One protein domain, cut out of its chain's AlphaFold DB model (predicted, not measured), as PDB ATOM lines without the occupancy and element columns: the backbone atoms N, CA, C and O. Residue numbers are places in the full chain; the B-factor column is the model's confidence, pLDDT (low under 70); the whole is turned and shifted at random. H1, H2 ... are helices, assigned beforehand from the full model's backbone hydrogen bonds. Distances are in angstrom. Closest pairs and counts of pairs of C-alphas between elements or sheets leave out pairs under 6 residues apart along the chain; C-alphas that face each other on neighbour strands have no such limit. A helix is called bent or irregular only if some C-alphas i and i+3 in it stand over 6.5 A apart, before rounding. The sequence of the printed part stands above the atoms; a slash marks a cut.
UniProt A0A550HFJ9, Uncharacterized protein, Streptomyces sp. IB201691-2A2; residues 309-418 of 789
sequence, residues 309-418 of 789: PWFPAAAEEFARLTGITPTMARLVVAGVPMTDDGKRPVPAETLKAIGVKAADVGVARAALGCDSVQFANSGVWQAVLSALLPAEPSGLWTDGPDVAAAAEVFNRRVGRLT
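Overview. This is residues 309 to 418 of the 789 residues of an uncharacterized protein of Streptomyces sp. IB201691-2A2 (UniProt A0A550HFJ9). A short helix, H2, sits near the middle and bridges two helices on either side of it, H1 and H4, crossing each nearly at right angles; H8 packs alongside H1, and H6 packs alongside H8. H3, H5 and H7 lie at the rim, and the long link between H2 and H3 reaches out past H4. The 110 printed residues hold eight named helices, in order H1 to H8, and no named strand; the class is all helix, with 63 residues in the helices. The whole is compact, with a radius of gyration of the C-alphas of 13.3 A and spans of 37 by 31 by 23 A.

Arrangement. H1, residues 312 to 322, touches H2, residues 326 to 333, about perpendicular at 77 degrees; their closest C-alphas, those of Ala 315 and Arg 330, are 5.0 A apart. H3, residues 348 to 354, is close to H2 but not clearly touching, with the C-alphas of Arg 330 and Ile 354 closest at 6.4 A. H4, residues 358 to 367, touches H2 about perpendicular at 86 degrees, closest at the C-alphas of Met 328 and Ala 364, 5.1 A. H1 and H4 are apart. H5, residues 373 to 376, and H6, residues 380 to 387, meet only through their link. H7, residues 395 to 398, touches no helix. H8, residues 403 to 413, touches H6 at a shallow tilt of 28 degrees, opposite ways, with the C-alphas of Ala 387 and Ala 406 closest at 4.7 A. H8 also touches H1 at a shallow tilt of 25 degrees, the same way; the C-alphas of Phe 318 and Val 403 are closest, 5.4 A. The packing is part aligned, part crossed: two of these four touching pairs are at a shallow tilt. Every O i to N i+4 pair is within hydrogen-bond range in H1, H2, H3, H6 and H8, against 4 of 6 in H4; H5 and H7 are too short for such a pair.

Along the chain. H1 begins at C-alpha 312, (12.136, 6.152, -22.149), and is 15.7 A long. H2 measures 10.6 A, H3 10.1 A and H4 15.1 A. H4 is neither bent nor irregular, but only just: C-alphas 359 and 362 are 6.4 A apart. H6 begins at C-alpha 380, (19.033, -8.143, -38.382), and measures 10.7 A, while H5 and H7 have four residues each. H8, 15.3 A long, ends at C-alpha 413, (16.024, -13.786, -35.881).

Size, cuts and confidence. The C-alphas of Lys 343 and Glu 392 are the two farthest apart, 36.8 A. The printed part has no cut. The link from H2 to H3, residues 334 to 347, is long. Mean pLDDT of the printed part is 84.7, and it is under 70 at residues 339 to 344 and 369 to 378.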
ATOM      1  N   PRO A 309       9.423  13.142 -29.870       92.06
ATOM      2  CA  PRO A 309       9.951  13.216 -28.513       92.06
ATOM      3  C   PRO A 309      10.614  11.896 -28.094       92.06
ATOM      4  O   PRO A 309      10.377  10.836 -28.668       92.06
ATOM      5  N   TRP A 310      11.479  11.953 -27.081       92.69
ATOM      6  CA  TRP A 310      12.098  10.752 -26.521       92.69
ATOM      7  C   TRP A 310      11.123  10.015 -25.593       92.69
ATOM      8  O   TRP A 310      10.569  10.626 -24.680       92.69
ATOM      9  N   PHE A 311      10.973   8.700 -25.787       92.56
ATOM     10  CA  PHE A 311      10.095   7.830 -24.997       92.56
ATOM     11  C   PHE A 311      10.918   6.794 -24.203       92.56
ATOM     12  O   PHE A 311      11.164   5.695 -24.702       92.56
ATOM     13  N   PRO A 312      11.343   7.088 -22.955       93.19
ATOM     14  CA  PRO A 312      12.136   6.152 -22.149       93.19
ATOM     15  C   PRO A 312      11.455   4.794 -21.930       93.19
ATOM     16  O   PRO A 312      12.117   3.761 -22.012       93.19
ATOM     17  N   ALA A 313      10.132   4.798 -21.727       95.38
ATOM     18  CA  ALA A 313       9.338   3.587 -21.509       95.38
ATOM     19  C   ALA A 313       9.399   2.615 -22.701       95.38
ATOM     20  O   ALA A 313       9.363   1.404 -22.505       95.38
ATOM     21  N   ALA A 314       9.559   3.125 -23.930       95.62
ATOM     22  CA  ALA A 314       9.722   2.287 -25.113       95.62
ATOM     23  C   ALA A 314      11.046   1.501 -25.056       95.62
ATOM     24  O   ALA A 314      11.073   0.303 -25.320       95.62
ATOM     25  N   ALA A 315      12.145   2.141 -24.640       94.94
ATOM     26  CA  ALA A 315      13.429   1.462 -24.461       94.94
ATOM     27  C   ALA A 315      13.398   0.431 -23.317       94.94
ATOM     28  O   ALA A 315      13.963  -0.652 -23.454       94.94
ATOM     29  N   GLU A 316      12.723   0.743 -22.209       95.88
ATOM     30  CA  GLU A 316      12.537  -0.190 -21.089       95.88
ATOM     31  C   GLU A 316      11.731  -1.424 -21.512       95.88
ATOM     32  O   GLU A 316      12.129  -2.558 -21.231       95.88
ATOM     33  N   GLU A 317      10.649  -1.220 -22.264       97.56
ATOM     34  CA  GLU A 317       9.824  -2.308 -22.783       97.56
ATOM     35  C   GLU A 317      10.569  -3.146 -23.832       97.56
ATOM     36  O   GLU A 317      10.537  -4.377 -23.782       97.56
ATOM     37  N   PHE A 318      11.324  -2.509 -24.732       96.38
ATOM     38  CA  PHE A 318      12.165  -3.216 -25.698       96.38
ATOM     39  C   PHE A 318      13.214  -4.097 -24.999       96.38
ATOM     40  O   PHE A 318      13.380  -5.263 -25.370       96.38
ATOM     41  N   ALA A 319      13.874  -3.589 -23.950       95.25
ATOM     42  CA  ALA A 319      14.810  -4.368 -23.134       95.25
ATOM     43  C   ALA A 319      14.119  -5.568 -22.466       95.25
ATOM     44  O   ALA A 319      14.637  -6.685 -22.504       95.25
ATOM     45  N   ARG A 320      12.916  -5.375 -21.908       96.44
ATOM     46  CA  ARG A 320      12.135  -6.443 -21.264       96.44
ATOM     47  C   ARG A 320      11.748  -7.560 -22.245       96.44
ATOM     48  O   ARG A 320      11.857  -8.747 -21.908       96.44
ATOM     49  N   LEU A 321      11.299  -7.186 -23.445       97.12
ATOM     50  CA  LEU A 321      10.828  -8.110 -24.483       97.12
ATOM     51  C   LEU A 321      11.963  -8.902 -25.148       97.12
ATOM     52  O   LEU A 321      11.760 -10.065 -25.500       97.12
ATOM     53  N   THR A 322      13.145  -8.303 -25.305       93.94
ATOM     54  CA  THR A 322      14.279  -8.905 -26.038       93.94
ATOM     55  C   THR A 322      15.377  -9.470 -25.139       93.94
ATOM     56  O   THR A 322      16.126 -10.345 -25.565       93.94
ATOM     57  N   GLY A 323      15.482  -8.990 -23.898       91.12
ATOM     58  CA  GLY A 323      16.543  -9.349 -22.954       91.12
ATOM     59  C   GLY A 323      17.893  -8.673 -23.211       91.12
ATOM     60  O   GLY A 323      18.894  -9.054 -22.603       91.12
ATOM     61  N   ILE A 324      17.957  -7.676 -24.100       90.38
ATOM     62  CA  ILE A 324      19.160  -6.849 -24.265       90.38
ATOM     63  C   ILE A 324      19.327  -5.880 -23.083       90.38
ATOM     64  O   ILE A 324      18.381  -5.619 -22.339       90.38
ATOM     65  N   THR A 325      20.527  -5.318 -22.904       89.88
ATOM     66  CA  THR A 325      20.775  -4.398 -21.785       89.88
ATOM     67  C   THR A 325      19.998  -3.084 -21.937       89.88
ATOM     68  O   THR A 325      19.778  -2.630 -23.068       89.88
ATOM     69  N   PRO A 326      19.622  -2.423 -20.825       91.88
ATOM     70  CA  PRO A 326      18.926  -1.139 -20.865       91.88
ATOM     71  C   PRO A 326      19.642  -0.072 -21.704       91.88
ATOM     72  O   PRO A 326      18.991   0.618 -22.492       91.88
ATOM     73  N   THR A 327      20.972   0.049 -21.607       91.81
ATOM     74  CA  THR A 327      21.731   1.005 -22.433       91.81
ATOM     75  C   THR A 327      21.604   0.698 -23.917       91.81
ATOM     76  O   THR A 327      21.381   1.604 -24.722       91.81
ATOM     77  N   MET A 328      21.710  -0.576 -24.297       88.50
ATOM     78  CA  MET A 328      21.623  -0.951 -25.700       88.50
ATOM     79  C   MET A 328      20.208  -0.756 -26.248       88.50
ATOM     80  O   MET A 328      20.052  -0.257 -27.358       88.50
ATOM     81  N   ALA A 329      19.173  -1.041 -25.457       92.12
ATOM     82  CA  ALA A 329      17.793  -0.751 -25.836       92.12
ATOM     83  C   ALA A 329      17.551   0.744 -26.071       92.12
ATOM     84  O   ALA A 329      16.928   1.113 -27.067       92.12
ATOM     85  N   ARG A 330      18.111   1.616 -25.220       92.94
ATOM     86  CA  ARG A 330      18.060   3.072 -25.424       92.94
ATOM     87  C   ARG A 330      18.725   3.483 -26.734       92.94
ATOM     88  O   ARG A 330      18.163   4.290 -27.467       92.94
ATOM     89  N   LEU A 331      19.887   2.910 -27.052       88.62
ATOM     90  CA  LEU A 331      20.579   3.169 -28.317       88.62
ATOM     91  C   LEU A 331      19.748   2.700 -29.520       88.62
ATOM     92  O   LEU A 331      19.599   3.461 -30.472       88.62
ATOM     93  N   VAL A 332      19.168   1.496 -29.473       88.31
ATOM     94  CA  VAL A 332      18.343   0.940 -30.563       88.31
ATOM     95  C   VAL A 332      17.096   1.783 -30.811       88.31
ATOM     96  O   VAL A 332      16.886   2.242 -31.932       88.31
ATOM     97  N   VAL A 333      16.311   2.055 -29.765       91.00
ATOM     98  CA  VAL A 333      15.063   2.834 -29.862       91.00
ATOM     99  C   VAL A 333      15.326   4.280 -30.301       91.00
ATOM    100  O   VAL A 333      14.490   4.889 -30.961       91.00
ATOM    101  N   ALA A 334      16.514   4.823 -30.024       87.62
ATOM    102  CA  ALA A 334      16.941   6.132 -30.519       87.62
ATOM    103  C   ALA A 334      17.368   6.147 -32.005       87.62
ATOM    104  O   ALA A 334      17.812   7.186 -32.502       87.62
ATOM    105  N   GLY A 335      17.256   5.023 -32.719       81.12
ATOM    106  CA  GLY A 335      17.694   4.888 -34.111       81.12
ATOM    107  C   GLY A 335      19.194   4.625 -34.253       81.12
ATOM    108  O   GLY A 335      19.784   4.985 -35.271       81.12
ATOM    109  N   VAL A 336      19.816   4.035 -33.226       78.75
ATOM    110  CA  VAL A 336      21.235   3.649 -33.162       78.75
ATOM    111  C   VAL A 336      22.157   4.811 -33.520       78.75
ATOM    112  O   VAL A 336      22.846   4.735 -34.528       78.75
ATOM    113  N   PRO A 337      22.203   5.905 -32.735       73.69
ATOM    114  CA  PRO A 337      23.045   7.066 -33.026       73.69
ATOM    115  C   PRO A 337      24.533   6.764 -32.763       73.69
ATOM    116  O   PRO A 337      25.207   7.453 -32.010       73.69
ATOM    117  N   MET A 338      25.040   5.674 -33.326       72.38
ATOM    118  CA  MET A 338      26.392   5.172 -33.175       72.38
ATOM    119  C   MET A 338      27.172   5.408 -34.458       72.38
ATOM    120  O   MET A 338      26.612   5.518 -35.544       72.38
ATOM    121  N   THR A 339      28.486   5.463 -34.335       67.69
ATOM    122  CA  THR A 339      29.388   5.532 -35.477       67.69
ATOM    123  C   THR A 339      29.800   4.125 -35.899       67.69
ATOM    124  O   THR A 339      30.055   3.273 -35.045       67.69
ATOM    125  N   ASP A 340      29.923   3.871 -37.204       65.62
ATOM    126  CA  ASP A 340      30.442   2.579 -37.694       65.62
ATOM    127  C   ASP A 340      31.881   2.351 -37.185       65.62
ATOM    128  O   ASP A 340      32.251   1.255 -36.768       65.62
ATOM    129  N   ASP A 341      32.671   3.430 -37.107       63.56
ATOM    130  CA  ASP A 341      33.965   3.443 -36.425       63.56
ATOM    131  C   ASP A 341      33.766   3.510 -34.905       63.56
ATOM    132  O   ASP A 341      33.449   4.571 -34.361       63.56
ATOM    133  N   GLY A 342      33.998   2.393 -34.210       59.97
ATOM    134  CA  GLY A 342      33.907   2.301 -32.749       59.97
ATOM    135  C   GLY A 342      34.871   3.206 -31.974       59.97
ATOM    136  O   GLY A 342      34.716   3.355 -30.765       59.97
ATOM    137  N   LYS A 343      35.847   3.843 -32.640       63.50
ATOM    138  CA  LYS A 343      36.736   4.838 -32.018       63.50
ATOM    139  C   LYS A 343      36.141   6.240 -31.986       63.50
ATOM    140  O   LYS A 343      36.630   7.082 -31.232       63.50
ATOM    141  N   ARG A 344      35.125   6.523 -32.805       69.62
ATOM    142  CA  ARG A 344      34.459   7.827 -32.794       69.62
ATOM    143  C   ARG A 344      33.395   7.843 -31.695       69.62
ATOM    144  O   ARG A 344      32.573   6.934 -31.629       69.62
ATOM    145  N   PRO A 345      33.404   8.846 -30.805       75.62
ATOM    146  CA  PRO A 345      32.396   8.935 -29.766       75.62
ATOM    147  C   PRO A 345      31.054   9.374 -30.355       75.62
ATOM    148  O   PRO A 345      30.995  10.193 -31.273       75.62
ATOM    149  N   VAL A 346      29.969   8.878 -29.764       79.31
ATOM    150  CA  VAL A 346      28.629   9.432 -29.986       79.31
ATOM    151  C   VAL A 346      28.582  10.860 -29.420       79.31
ATOM    152  O   VAL A 346      29.114  11.080 -28.324       79.31
ATOM    153  N   PRO A 347      27.956  11.835 -30.108       82.25
ATOM    154  CA  PRO A 347      27.813  13.191 -29.589       82.25
ATOM    155  C   PRO A 347      27.189  13.229 -28.185       82.25
ATOM    156  O   PRO A 347      26.185  12.571 -27.907       82.25
ATOM    157  N   ALA A 348      27.773  14.033 -27.289       85.88
ATOM    158  CA  ALA A 348      27.358  14.099 -25.885       85.88
ATOM    159  C   ALA A 348      25.909  14.588 -25.705       85.88
ATOM    160  O   ALA A 348      25.223  14.148 -24.784       85.88
ATOM    161  N   GLU A 349      25.436  15.468 -26.588       82.88
ATOM    162  CA  GLU A 349      24.055  15.963 -26.588       82.88
ATOM    163  C   GLU A 349      23.057  14.839 -26.883       82.88
ATOM    164  O   GLU A 349      22.082  14.679 -26.149       82.88
ATOM    165  N   THR A 350      23.358  13.993 -27.874       83.88
ATOM    166  CA  THR A 350      22.561  12.805 -28.200       83.88
ATOM    167  C   THR A 350      22.511  11.834 -27.024       83.88
ATOM    168  O   THR A 350      21.432  11.396 -26.634       83.88
ATOM    169  N   LEU A 351      23.660  11.547 -26.402       89.00
ATOM    170  CA  LEU A 351      23.738  10.670 -25.228       89.00
ATOM    171  C   LEU A 351      22.953  11.220 -24.030       89.00
ATOM    172  O   LEU A 351      22.241  10.472 -23.357       89.00
ATOM    173  N   LYS A 352      23.030  12.534 -23.791       88.69
ATOM    174  CA  LYS A 352      22.262  13.216 -22.744       88.69
ATOM    175  C   LYS A 352      20.757  13.130 -23.004       88.69
ATOM    176  O   LYS A 352      20.015  12.883 -22.057       88.69
ATOM    177  N   ALA A 353      20.319  13.295 -24.253       86.06
ATOM    178  CA  ALA A 353      18.907  13.225 -24.630       86.06
ATOM    179  C   ALA A 353      18.290  11.844 -24.348       86.06
ATOM    180  O   ALA A 353      17.151  11.764 -23.895       86.06
ATOM    181  N   ILE A 354      19.057  10.766 -24.546       88.62
ATOM    182  CA  ILE A 354      18.593   9.383 -24.327       88.62
ATOM    183  C   ILE A 354      18.952   8.826 -22.937       88.62
ATOM    184  O   ILE A 354      18.554   7.715 -22.582       88.62
ATOM    185  N   GLY A 355      19.690   9.590 -22.125       89.19
ATOM    186  CA  GLY A 355      20.097   9.214 -20.769       89.19
ATOM    187  C   GLY A 355      21.156   8.109 -20.709       89.19
ATOM    188  O   GLY A 355      21.089   7.261 -19.824       89.19
ATOM    189  N   VAL A 356      22.111   8.099 -21.641       91.06
ATOM    190  CA  VAL A 356      23.212   7.121 -21.713       91.06
ATOM    191  C   VAL A 356      24.547   7.805 -21.406       91.06
ATOM    192  O   VAL A 356      24.767   8.954 -21.786       91.06
ATOM    193  N   LYS A 357      25.469   7.120 -20.721       89.88
ATOM    194  CA  LYS A 357      26.835   7.624 -20.508       89.88
ATOM    195  C   LYS A 357      27.748   7.165 -21.639       89.88
ATOM    196  O   LYS A 357      27.661   6.030 -22.093       89.88
ATOM    197  N   ALA A 358      28.695   8.014 -22.038       87.50
ATOM    198  CA  ALA A 358      29.629   7.698 -23.122       87.50
ATOM    199  C   ALA A 358      30.449   6.417 -22.876       87.50
ATOM    200  O   ALA A 358      30.711   5.672 -23.816       87.50
ATOM    201  N   ALA A 359      30.817   6.141 -21.620       83.69
ATOM    202  CA  ALA A 359      31.566   4.941 -21.246       83.69
ATOM    203  C   ALA A 359      30.772   3.636 -21.455       83.69
ATOM    204  O   ALA A 359      31.374   2.594 -21.705       83.69
ATOM    205  N   ASP A 360      29.440   3.705 -21.405       87.06
ATOM    206  CA  ASP A 360      28.561   2.533 -21.436       87.06
ATOM    207  C   ASP A 360      28.265   2.098 -22.888       87.06
ATOM    208  O   ASP A 360      27.962   0.937 -23.156       87.06
ATOM    209  N   VAL A 361      28.438   3.004 -23.862       84.88
ATOM    210  CA  VAL A 361      28.201   2.735 -25.294       84.88
ATOM    211  C   VAL A 361      29.102   1.616 -25.817       84.88
ATOM    212  O   VAL A 361      28.637   0.728 -26.529       84.88
ATOM    213  N   GLY A 362      30.392   1.640 -25.463       80.06
ATOM    214  CA  GLY A 362      31.347   0.621 -25.910       80.06
ATOM    215  C   GLY A 362      30.992  -0.772 -25.389       80.06
ATOM    216  O   GLY A 362      31.062  -1.750 -26.129       80.06
ATOM    217  N   VAL A 363      30.534  -0.851 -24.138       81.12
ATOM    218  CA  VAL A 363      30.108  -2.116 -23.533       81.12
ATOM    219  C   VAL A 363      28.794  -2.600 -24.134       81.12
ATOM    220  O   VAL A 363      28.697  -3.770 -24.489       81.12
ATOM    221  N   ALA A 364      27.821  -1.712 -24.347       82.94
ATOM    222  CA  ALA A 364      26.561  -2.045 -25.008       82.94
ATOM    223  C   ALA A 364      26.775  -2.623 -26.423       82.94
ATOM    224  O   ALA A 364      26.187  -3.651 -26.767       82.94
ATOM    225  N   ARG A 365      27.678  -2.022 -27.216       76.75
ATOM    226  CA  ARG A 365      28.069  -2.526 -28.548       76.75
ATOM    227  C   ARG A 365      28.660  -3.925 -28.482       76.75
ATOM    228  O   ARG A 365      28.234  -4.821 -29.216       76.75
ATOM    229  N   ALA A 366      29.640  -4.100 -27.601       74.50
ATOM    230  CA  ALA A 366      30.338  -5.363 -27.457       74.50
ATOM    231  C   ALA A 366      29.399  -6.468 -26.948       74.50
ATOM    232  O   ALA A 366      29.483  -7.599 -27.421       74.50
ATOM    233  N   ALA A 367      28.452  -6.123 -26.069       74.38
ATOM    234  CA  ALA A 367      27.513  -7.051 -25.451       74.38
ATOM    235  C   ALA A 367      26.502  -7.700 -26.405       74.38
ATOM    236  O   ALA A 367      25.963  -8.765 -26.091       74.38
ATOM    237  N   LEU A 368      26.220  -7.056 -27.539       70.44
ATOM    238  CA  LEU A 368      25.403  -7.614 -28.622       70.44
ATOM    239  C   LEU A 368      26.235  -8.055 -29.826       70.44
ATOM    240  O   LEU A 368      25.680  -8.373 -30.870       70.44
ATOM    241  N   GLY A 369      27.566  -8.052 -29.710       65.00
ATOM    242  CA  GLY A 369      28.434  -8.463 -30.805       65.00
ATOM    243  C   GLY A 369      28.302  -7.577 -32.045       65.00
ATOM    244  O   GLY A 369      28.535  -8.072 -33.147       65.00
ATOM    245  N   CYS A 370      27.977  -6.286 -31.881       61.12
ATOM    246  CA  CYS A 370      27.845  -5.339 -33.000       61.12
ATOM    247  C   CYS A 370      29.139  -5.212 -33.818       61.12
ATOM    248  O   CYS A 370      29.090  -4.890 -34.997       61.12
ATOM    249  N   ASP A 371      30.291  -5.508 -33.210       56.81
ATOM    250  CA  ASP A 371      31.590  -5.503 -33.887       56.81
ATOM    251  C   ASP A 371      31.911  -6.840 -34.593       56.81
ATOM    252  O   ASP A 371      32.989  -7.000 -35.165       56.81
ATOM    253  N   SER A 372      31.023  -7.841 -34.532       55.59
ATOM    254  CA  SER A 372      31.226  -9.112 -35.234       55.59
ATOM    255  C   SER A 372      30.733  -9.036 -36.678       55.59
ATOM    256  O   SER A 372      29.622  -8.592 -36.958       55.59
ATOM    257  N   VAL A 373      31.567  -9.538 -37.590       47.50
ATOM    258  CA  VAL A 373      31.314  -9.605 -39.042       47.50
ATOM    259  C   VAL A 373      29.974 -10.256 -39.350       47.50
ATOM    260  O   VAL A 373      29.194  -9.772 -40.156       47.50
ATOM    261  N   GLN A 374      29.706 -11.370 -38.671       50.00
ATOM    262  CA  GLN A 374      28.532 -12.198 -38.906       50.00
ATOM    263  C   GLN A 374      27.254 -11.471 -38.486       50.00
ATOM    264  O   GLN A 374      26.245 -11.552 -39.179       50.00
ATOM    265  N   PHE A 375      27.302 -10.722 -37.380       53.62
ATOM    266  CA  PHE A 375      26.150  -9.966 -36.899       53.62
ATOM    267  C   PHE A 375      25.916  -8.704 -37.735       53.62
ATOM    268  O   PHE A 375      24.772  -8.425 -38.088       53.62
ATOM    269  N   ALA A 376      26.982  -8.002 -38.136       55.69
ATOM    270  CA  ALA A 376      26.906  -6.865 -39.056       55.69
ATOM    271  C   ALA A 376      26.327  -7.259 -40.430       55.69
ATOM    272  O   ALA A 376      25.495  -6.538 -40.973       55.69
ATOM    273  N   ASN A 377      26.679  -8.444 -40.941       53.44
ATOM    274  CA  ASN A 377      26.271  -8.910 -42.272       53.44
ATOM    275  C   ASN A 377      24.900  -9.619 -42.293       53.44
ATOM    276  O   ASN A 377      24.469 -10.108 -43.333       53.44
ATOM    277  N   SER A 378      24.206  -9.705 -41.154       62.66
ATOM    278  CA  SER A 378      22.961 -10.480 -41.023       62.66
ATOM    279  C   SER A 378      21.683  -9.721 -41.414       62.66
ATOM    280  O   SER A 378      20.602 -10.315 -41.464       62.66
ATOM    281  N   GLY A 379      21.755  -8.401 -41.624       74.19
ATOM    282  CA  GLY A 379      20.577  -7.561 -41.890       74.19
ATOM    283  C   GLY A 379      19.572  -7.495 -40.724       74.19
ATOM    284  O   GLY A 379      18.445  -7.017 -40.891       74.19
ATOM    285  N   VAL A 380      19.918  -8.048 -39.553       79.00
ATOM    286  CA  VAL A 380      19.033  -8.143 -38.382       79.00
ATOM    287  C   VAL A 380      18.704  -6.756 -37.851       79.00
ATOM    288  O   VAL A 380      17.529  -6.454 -37.647       79.00
ATOM    289  N   TRP A 381      19.712  -5.899 -37.671       80.12
ATOM    290  CA  TRP A 381      19.498  -4.554 -37.142       80.12
ATOM    291  C   TRP A 381      18.661  -3.695 -38.071       80.12
ATOM    292  O   TRP A 381      17.737  -3.041 -37.602       80.12
ATOM    293  N   GLN A 382      18.909  -3.752 -39.376       83.12
ATOM    294  CA  GLN A 382      18.124  -3.019 -40.361       83.12
ATOM    295  C   GLN A 382      16.638  -3.393 -40.268       83.12
ATOM    296  O   GLN A 382      15.769  -2.522 -40.276       83.12
ATOM    297  N   ALA A 383      16.337  -4.685 -40.106       86.19
ATOM    298  CA  ALA A 383      14.967  -5.163 -39.947       86.19
ATOM    299  C   ALA A 383      14.335  -4.735 -38.611       86.19
ATOM    300  O   ALA A 383      13.182  -4.309 -38.601       86.19
ATOM    301  N   VAL A 384      15.078  -4.813 -37.502       89.25
ATOM    302  CA  VAL A 384      14.614  -4.368 -36.174       89.25
ATOM    303  C   VAL A 384      14.337  -2.865 -36.171       89.25
ATOM    304  O   VAL A 384      13.280  -2.440 -35.719       89.25
ATOM    305  N   LEU A 385      15.249  -2.063 -36.722       89.06
ATOM    306  CA  LEU A 385      15.095  -0.612 -36.823       89.06
ATOM    307  C   LEU A 385      13.936  -0.233 -37.744       89.06
ATOM    308  O   LEU A 385      13.134   0.622 -37.392       89.06
ATOM    309  N   SER A 386      13.778  -0.913 -38.879       90.94
ATOM    310  CA  SER A 386      12.622  -0.691 -39.758       90.94
ATOM    311  C   SER A 386      11.296  -1.002 -39.054       90.94
ATOM    312  O   SER A 386      10.302  -0.321 -39.287       90.94
ATOM    313  N   ALA A 387      11.274  -2.009 -38.178       93.31
ATOM    314  CA  ALA A 387      10.090  -2.397 -37.414       93.31
ATOM    315  C   ALA A 387       9.757  -1.452 -36.245       93.31
ATOM    316  O   ALA A 387       8.644  -1.517 -35.741       93.31
ATOM    317  N   LEU A 388      10.668  -0.552 -35.847       94.50
ATOM    318  CA  LEU A 388      10.378   0.493 -34.855       94.50
ATOM    319  C   LEU A 388       9.436   1.577 -35.388       94.50
ATOM    320  O   LEU A 388       8.874   2.335 -34.600       94.50
ATOM    321  N   LEU A 389       9.288   1.699 -36.708       94.88
ATOM    322  CA  LEU A 389       8.381   2.670 -37.306       94.88
ATOM    323  C   LEU A 389       6.923   2.177 -37.213       94.88
ATOM    324  O   LEU A 389       6.605   1.107 -37.750       94.88
ATOM    325  N   PRO A 390       6.019   2.954 -36.583       94.75
ATOM    326  CA  PRO A 390       4.611   2.582 -36.469       94.75
ATOM    327  C   PRO A 390       3.919   2.452 -37.829       94.75
ATOM    328  O   PRO A 390       4.359   2.999 -38.840       94.75
ATOM    329  N   ALA A 391       2.806   1.716 -37.864       91.50
ATOM    330  CA  ALA A 391       2.027   1.559 -39.092       91.50
ATOM    331  C   ALA A 391       1.483   2.879 -39.640       91.50
ATOM    332  O   ALA A 391       1.580   3.112 -40.841       91.50
ATOM    333  N   GLU A 392       1.008   3.746 -38.754       92.88
ATOM    334  CA  GLU A 392       0.636   5.119 -39.077       92.88
ATOM    335  C   GLU A 392       1.793   6.061 -38.709       92.88
ATOM    336  O   GLU A 392       2.214   6.051 -37.547       92.88
ATOM    337  N   PRO A 393       2.307   6.898 -39.633       94.12
ATOM    338  CA  PRO A 393       3.482   7.733 -39.373       94.12
ATOM    339  C   PRO A 393       3.356   8.637 -38.141       94.12
ATOM    340  O   PRO A 393       4.314   8.787 -37.382       94.12
ATOM    341  N   SER A 394       2.167   9.206 -37.901       94.75
ATOM    342  CA  SER A 394       1.902  10.094 -36.762       94.75
ATOM    343  C   SER A 394       2.084   9.405 -35.406       94.75
ATOM    344  O   SER A 394       2.385  10.082 -34.421       94.75
ATOM    345  N   GLY A 395       1.952   8.071 -35.370       94.81
ATOM    346  CA  GLY A 395       2.158   7.237 -34.184       94.81
ATOM    347  C   GLY A 395       3.527   7.450 -33.542       94.81
ATOM    348  O   GLY A 395       3.648   7.424 -32.320       94.81
ATOM    349  N   LEU A 396       4.550   7.770 -34.347       94.81
ATOM    350  CA  LEU A 396       5.904   8.015 -33.845       94.81
ATOM    351  C   LEU A 396       5.961   9.222 -32.889       94.81
ATOM    352  O   LEU A 396       6.780   9.231 -31.972       94.81
ATOM    353  N   TRP A 397       5.091  10.222 -33.074       95.25
ATOM    354  CA  TRP A 397       5.002  11.404 -32.206       95.25
ATOM    355  C   TRP A 397       4.023  11.236 -31.042       95.25
ATOM    356  O   TRP A 397       4.200  11.903 -30.024       95.25
ATOM    357  N   THR A 398       2.976  10.417 -31.194       94.00
ATOM    358  CA  THR A 398       1.925  10.242 -30.175       94.00
ATOM    359  C   THR A 398       2.255   9.132 -29.188       94.00
ATOM    360  O   THR A 398       2.258   9.370 -27.983       94.00
ATOM    361  N   ASP A 399       2.560   7.947 -29.709       92.50
ATOM    362  CA  ASP A 399       2.717   6.708 -28.943       92.50
ATOM    363  C   ASP A 399       4.191   6.284 -28.843       92.50
ATOM    364  O   ASP A 399       4.581   5.566 -27.923       92.50
ATOM    365  N   GLY A 400       5.023   6.780 -29.764       93.38
ATOM    366  CA  GLY A 400       6.444   6.473 -29.862       93.38
ATOM    367  C   GLY A 400       6.743   5.307 -30.811       93.38
ATOM    368  O   GLY A 400       5.882   4.879 -31.579       93.38
ATOM    369  N   PRO A 401       7.994   4.811 -30.817       95.12
ATOM    370  CA  PRO A 401       8.398   3.685 -31.657       95.12
ATOM    371  C   PRO A 401       7.643   2.384 -31.330       95.12
ATOM    372  O   PRO A 401       7.406   2.078 -30.161       95.12
ATOM    373  N   ASP A 402       7.342   1.571 -32.348       96.25
ATOM    374  CA  ASP A 402       6.690   0.261 -32.204       96.25
ATOM    375  C   ASP A 402       7.690  -0.808 -31.728       96.25
ATOM    376  O   ASP A 402       8.236  -1.624 -32.478       96.25
ATOM    377  N   VAL A 403       7.979  -0.771 -30.430       97.00
ATOM    378  CA  VAL A 403       8.956  -1.670 -29.805       97.00
ATOM    379  C   VAL A 403       8.480  -3.115 -29.720       97.00
ATOM    380  O   VAL A 403       9.316  -4.014 -29.639       97.00
ATOM    381  N   ALA A 404       7.169  -3.359 -29.778       97.06
ATOM    382  CA  ALA A 404       6.616  -4.706 -29.796       97.06
ATOM    383  C   ALA A 404       6.917  -5.393 -31.134       97.06
ATOM    384  O   ALA A 404       7.465  -6.500 -31.140       97.06
ATOM    385  N   ALA A 405       6.660  -4.710 -32.257       95.25
ATOM    386  CA  ALA A 405       7.007  -5.210 -33.585       95.25
ATOM    387  C   ALA A 405       8.525  -5.398 -33.740       95.25
ATOM    388  O   ALA A 405       8.987  -6.442 -34.212       95.25
ATOM    389  N   ALA A 406       9.321  -4.426 -33.283       94.69
ATOM    390  CA  ALA A 406      10.778  -4.529 -33.311       94.69
ATOM    391  C   ALA A 406      11.302  -5.711 -32.476       94.69
ATOM    392  O   ALA A 406      12.202  -6.432 -32.918       94.69
ATOM    393  N   ALA A 407      10.734  -5.947 -31.289       96.31
ATOM    394  CA  ALA A 407      11.123  -7.063 -30.433       96.31
ATOM    395  C   ALA A 407      10.727  -8.418 -31.027       96.31
ATOM    396  O   ALA A 407      11.488  -9.377 -30.906       96.31
ATOM    397  N   GLU A 408       9.582  -8.511 -31.706       95.50
ATOM    398  CA  GLU A 408       9.182  -9.727 -32.418       95.50
ATOM    399  C   GLU A 408      10.185 -10.076 -33.527       95.50
ATOM    400  O   GLU A 408      10.630 -11.222 -33.627       95.50
ATOM    401  N   VAL A 409      10.601  -9.083 -34.324       92.25
ATOM    402  CA  VAL A 409      11.620  -9.267 -35.368       92.25
ATOM    403  C   VAL A 409      12.952  -9.705 -34.763       92.25
ATOM    404  O   VAL A 409      13.564 -10.652 -35.266       92.25
ATOM    405  N   PHE A 410      13.385  -9.059 -33.676       91.31
ATOM    406  CA  PHE A 410      14.612  -9.424 -32.971       91.31
ATOM    407  C   PHE A 410      14.546 -10.869 -32.465       91.31
ATOM    408  O   PHE A 410      15.389 -11.689 -32.822       91.31
ATOM    409  N   ASN A 411      13.502 -11.218 -31.712       93.06
ATOM    410  CA  ASN A 411      13.345 -12.539 -31.107       93.06
ATOM    411  C   ASN A 411      13.187 -13.650 -32.155       93.06
ATOM    412  O   ASN A 411      13.639 -14.767 -31.923       93.06
ATOM    413  N   ARG A 412      12.601 -13.365 -33.323       91.44
ATOM    414  CA  ARG A 412      12.496 -14.338 -34.421       91.44
ATOM    415  C   ARG A 412      13.848 -14.644 -35.068       91.44
ATOM    416  O   ARG A 412      14.063 -15.771 -35.499       91.44
ATOM    417  N   ARG A 413      14.730 -13.643 -35.188       86.25
ATOM    418  CA  ARG A 413      16.024 -13.786 -35.881       86.25
ATOM    419  C   ARG A 413      17.175 -14.171 -34.954       86.25
ATOM    420  O   ARG A 413      18.060 -14.903 -35.378       86.25
ATOM    421  N   VAL A 414      17.172 -13.660 -33.725       84.25
ATOM    422  CA  VAL A 414      18.254 -13.824 -32.738       84.25
ATOM    423  C   VAL A 414      17.839 -14.745 -31.590       84.25
ATOM    424  O   VAL A 414      18.689 -15.388 -30.983       84.25
ATOM    425  N   GLY A 415      16.541 -14.842 -31.301       87.81
ATOM    426  CA  GLY A 415      16.046 -15.404 -30.047       87.81
ATOM    427  C   GLY A 415      16.006 -14.351 -28.939       87.81
ATOM    428  O   GLY A 415      16.739 -13.360 -28.962       87.81
ATOM    429  N   ARG A 416      15.128 -14.559 -27.955       89.69
ATOM    430  CA  ARG A 416      15.114 -13.723 -26.752       89.69
ATOM    431  C   ARG A 416      16.351 -14.040 -25.919       89.69
ATOM    432  O   ARG A 416      16.549 -15.188 -25.537       89.69
ATOM    433  N   LEU A 417      17.149 -13.023 -25.608       88.38
ATOM    434  CA  LEU A 417      18.352 -13.185 -24.803       88.38
ATOM    435  C   LEU A 417      18.012 -13.312 -23.316       88.38
ATOM    436  O   LEU A 417      17.028 -12.752 -22.825       88.38
ATOM    437  N   THR A 418      18.879 -13.999 -22.577       88.50
ATOM    438  CA  THR A 418      18.883 -13.950 -21.113       88.50
ATOM    439  C   THR A 418      19.326 -12.551 -20.662       88.50
ATOM    440  O   THR A 418      20.432 -12.131 -21.028       88.50
TER     441      THR A 418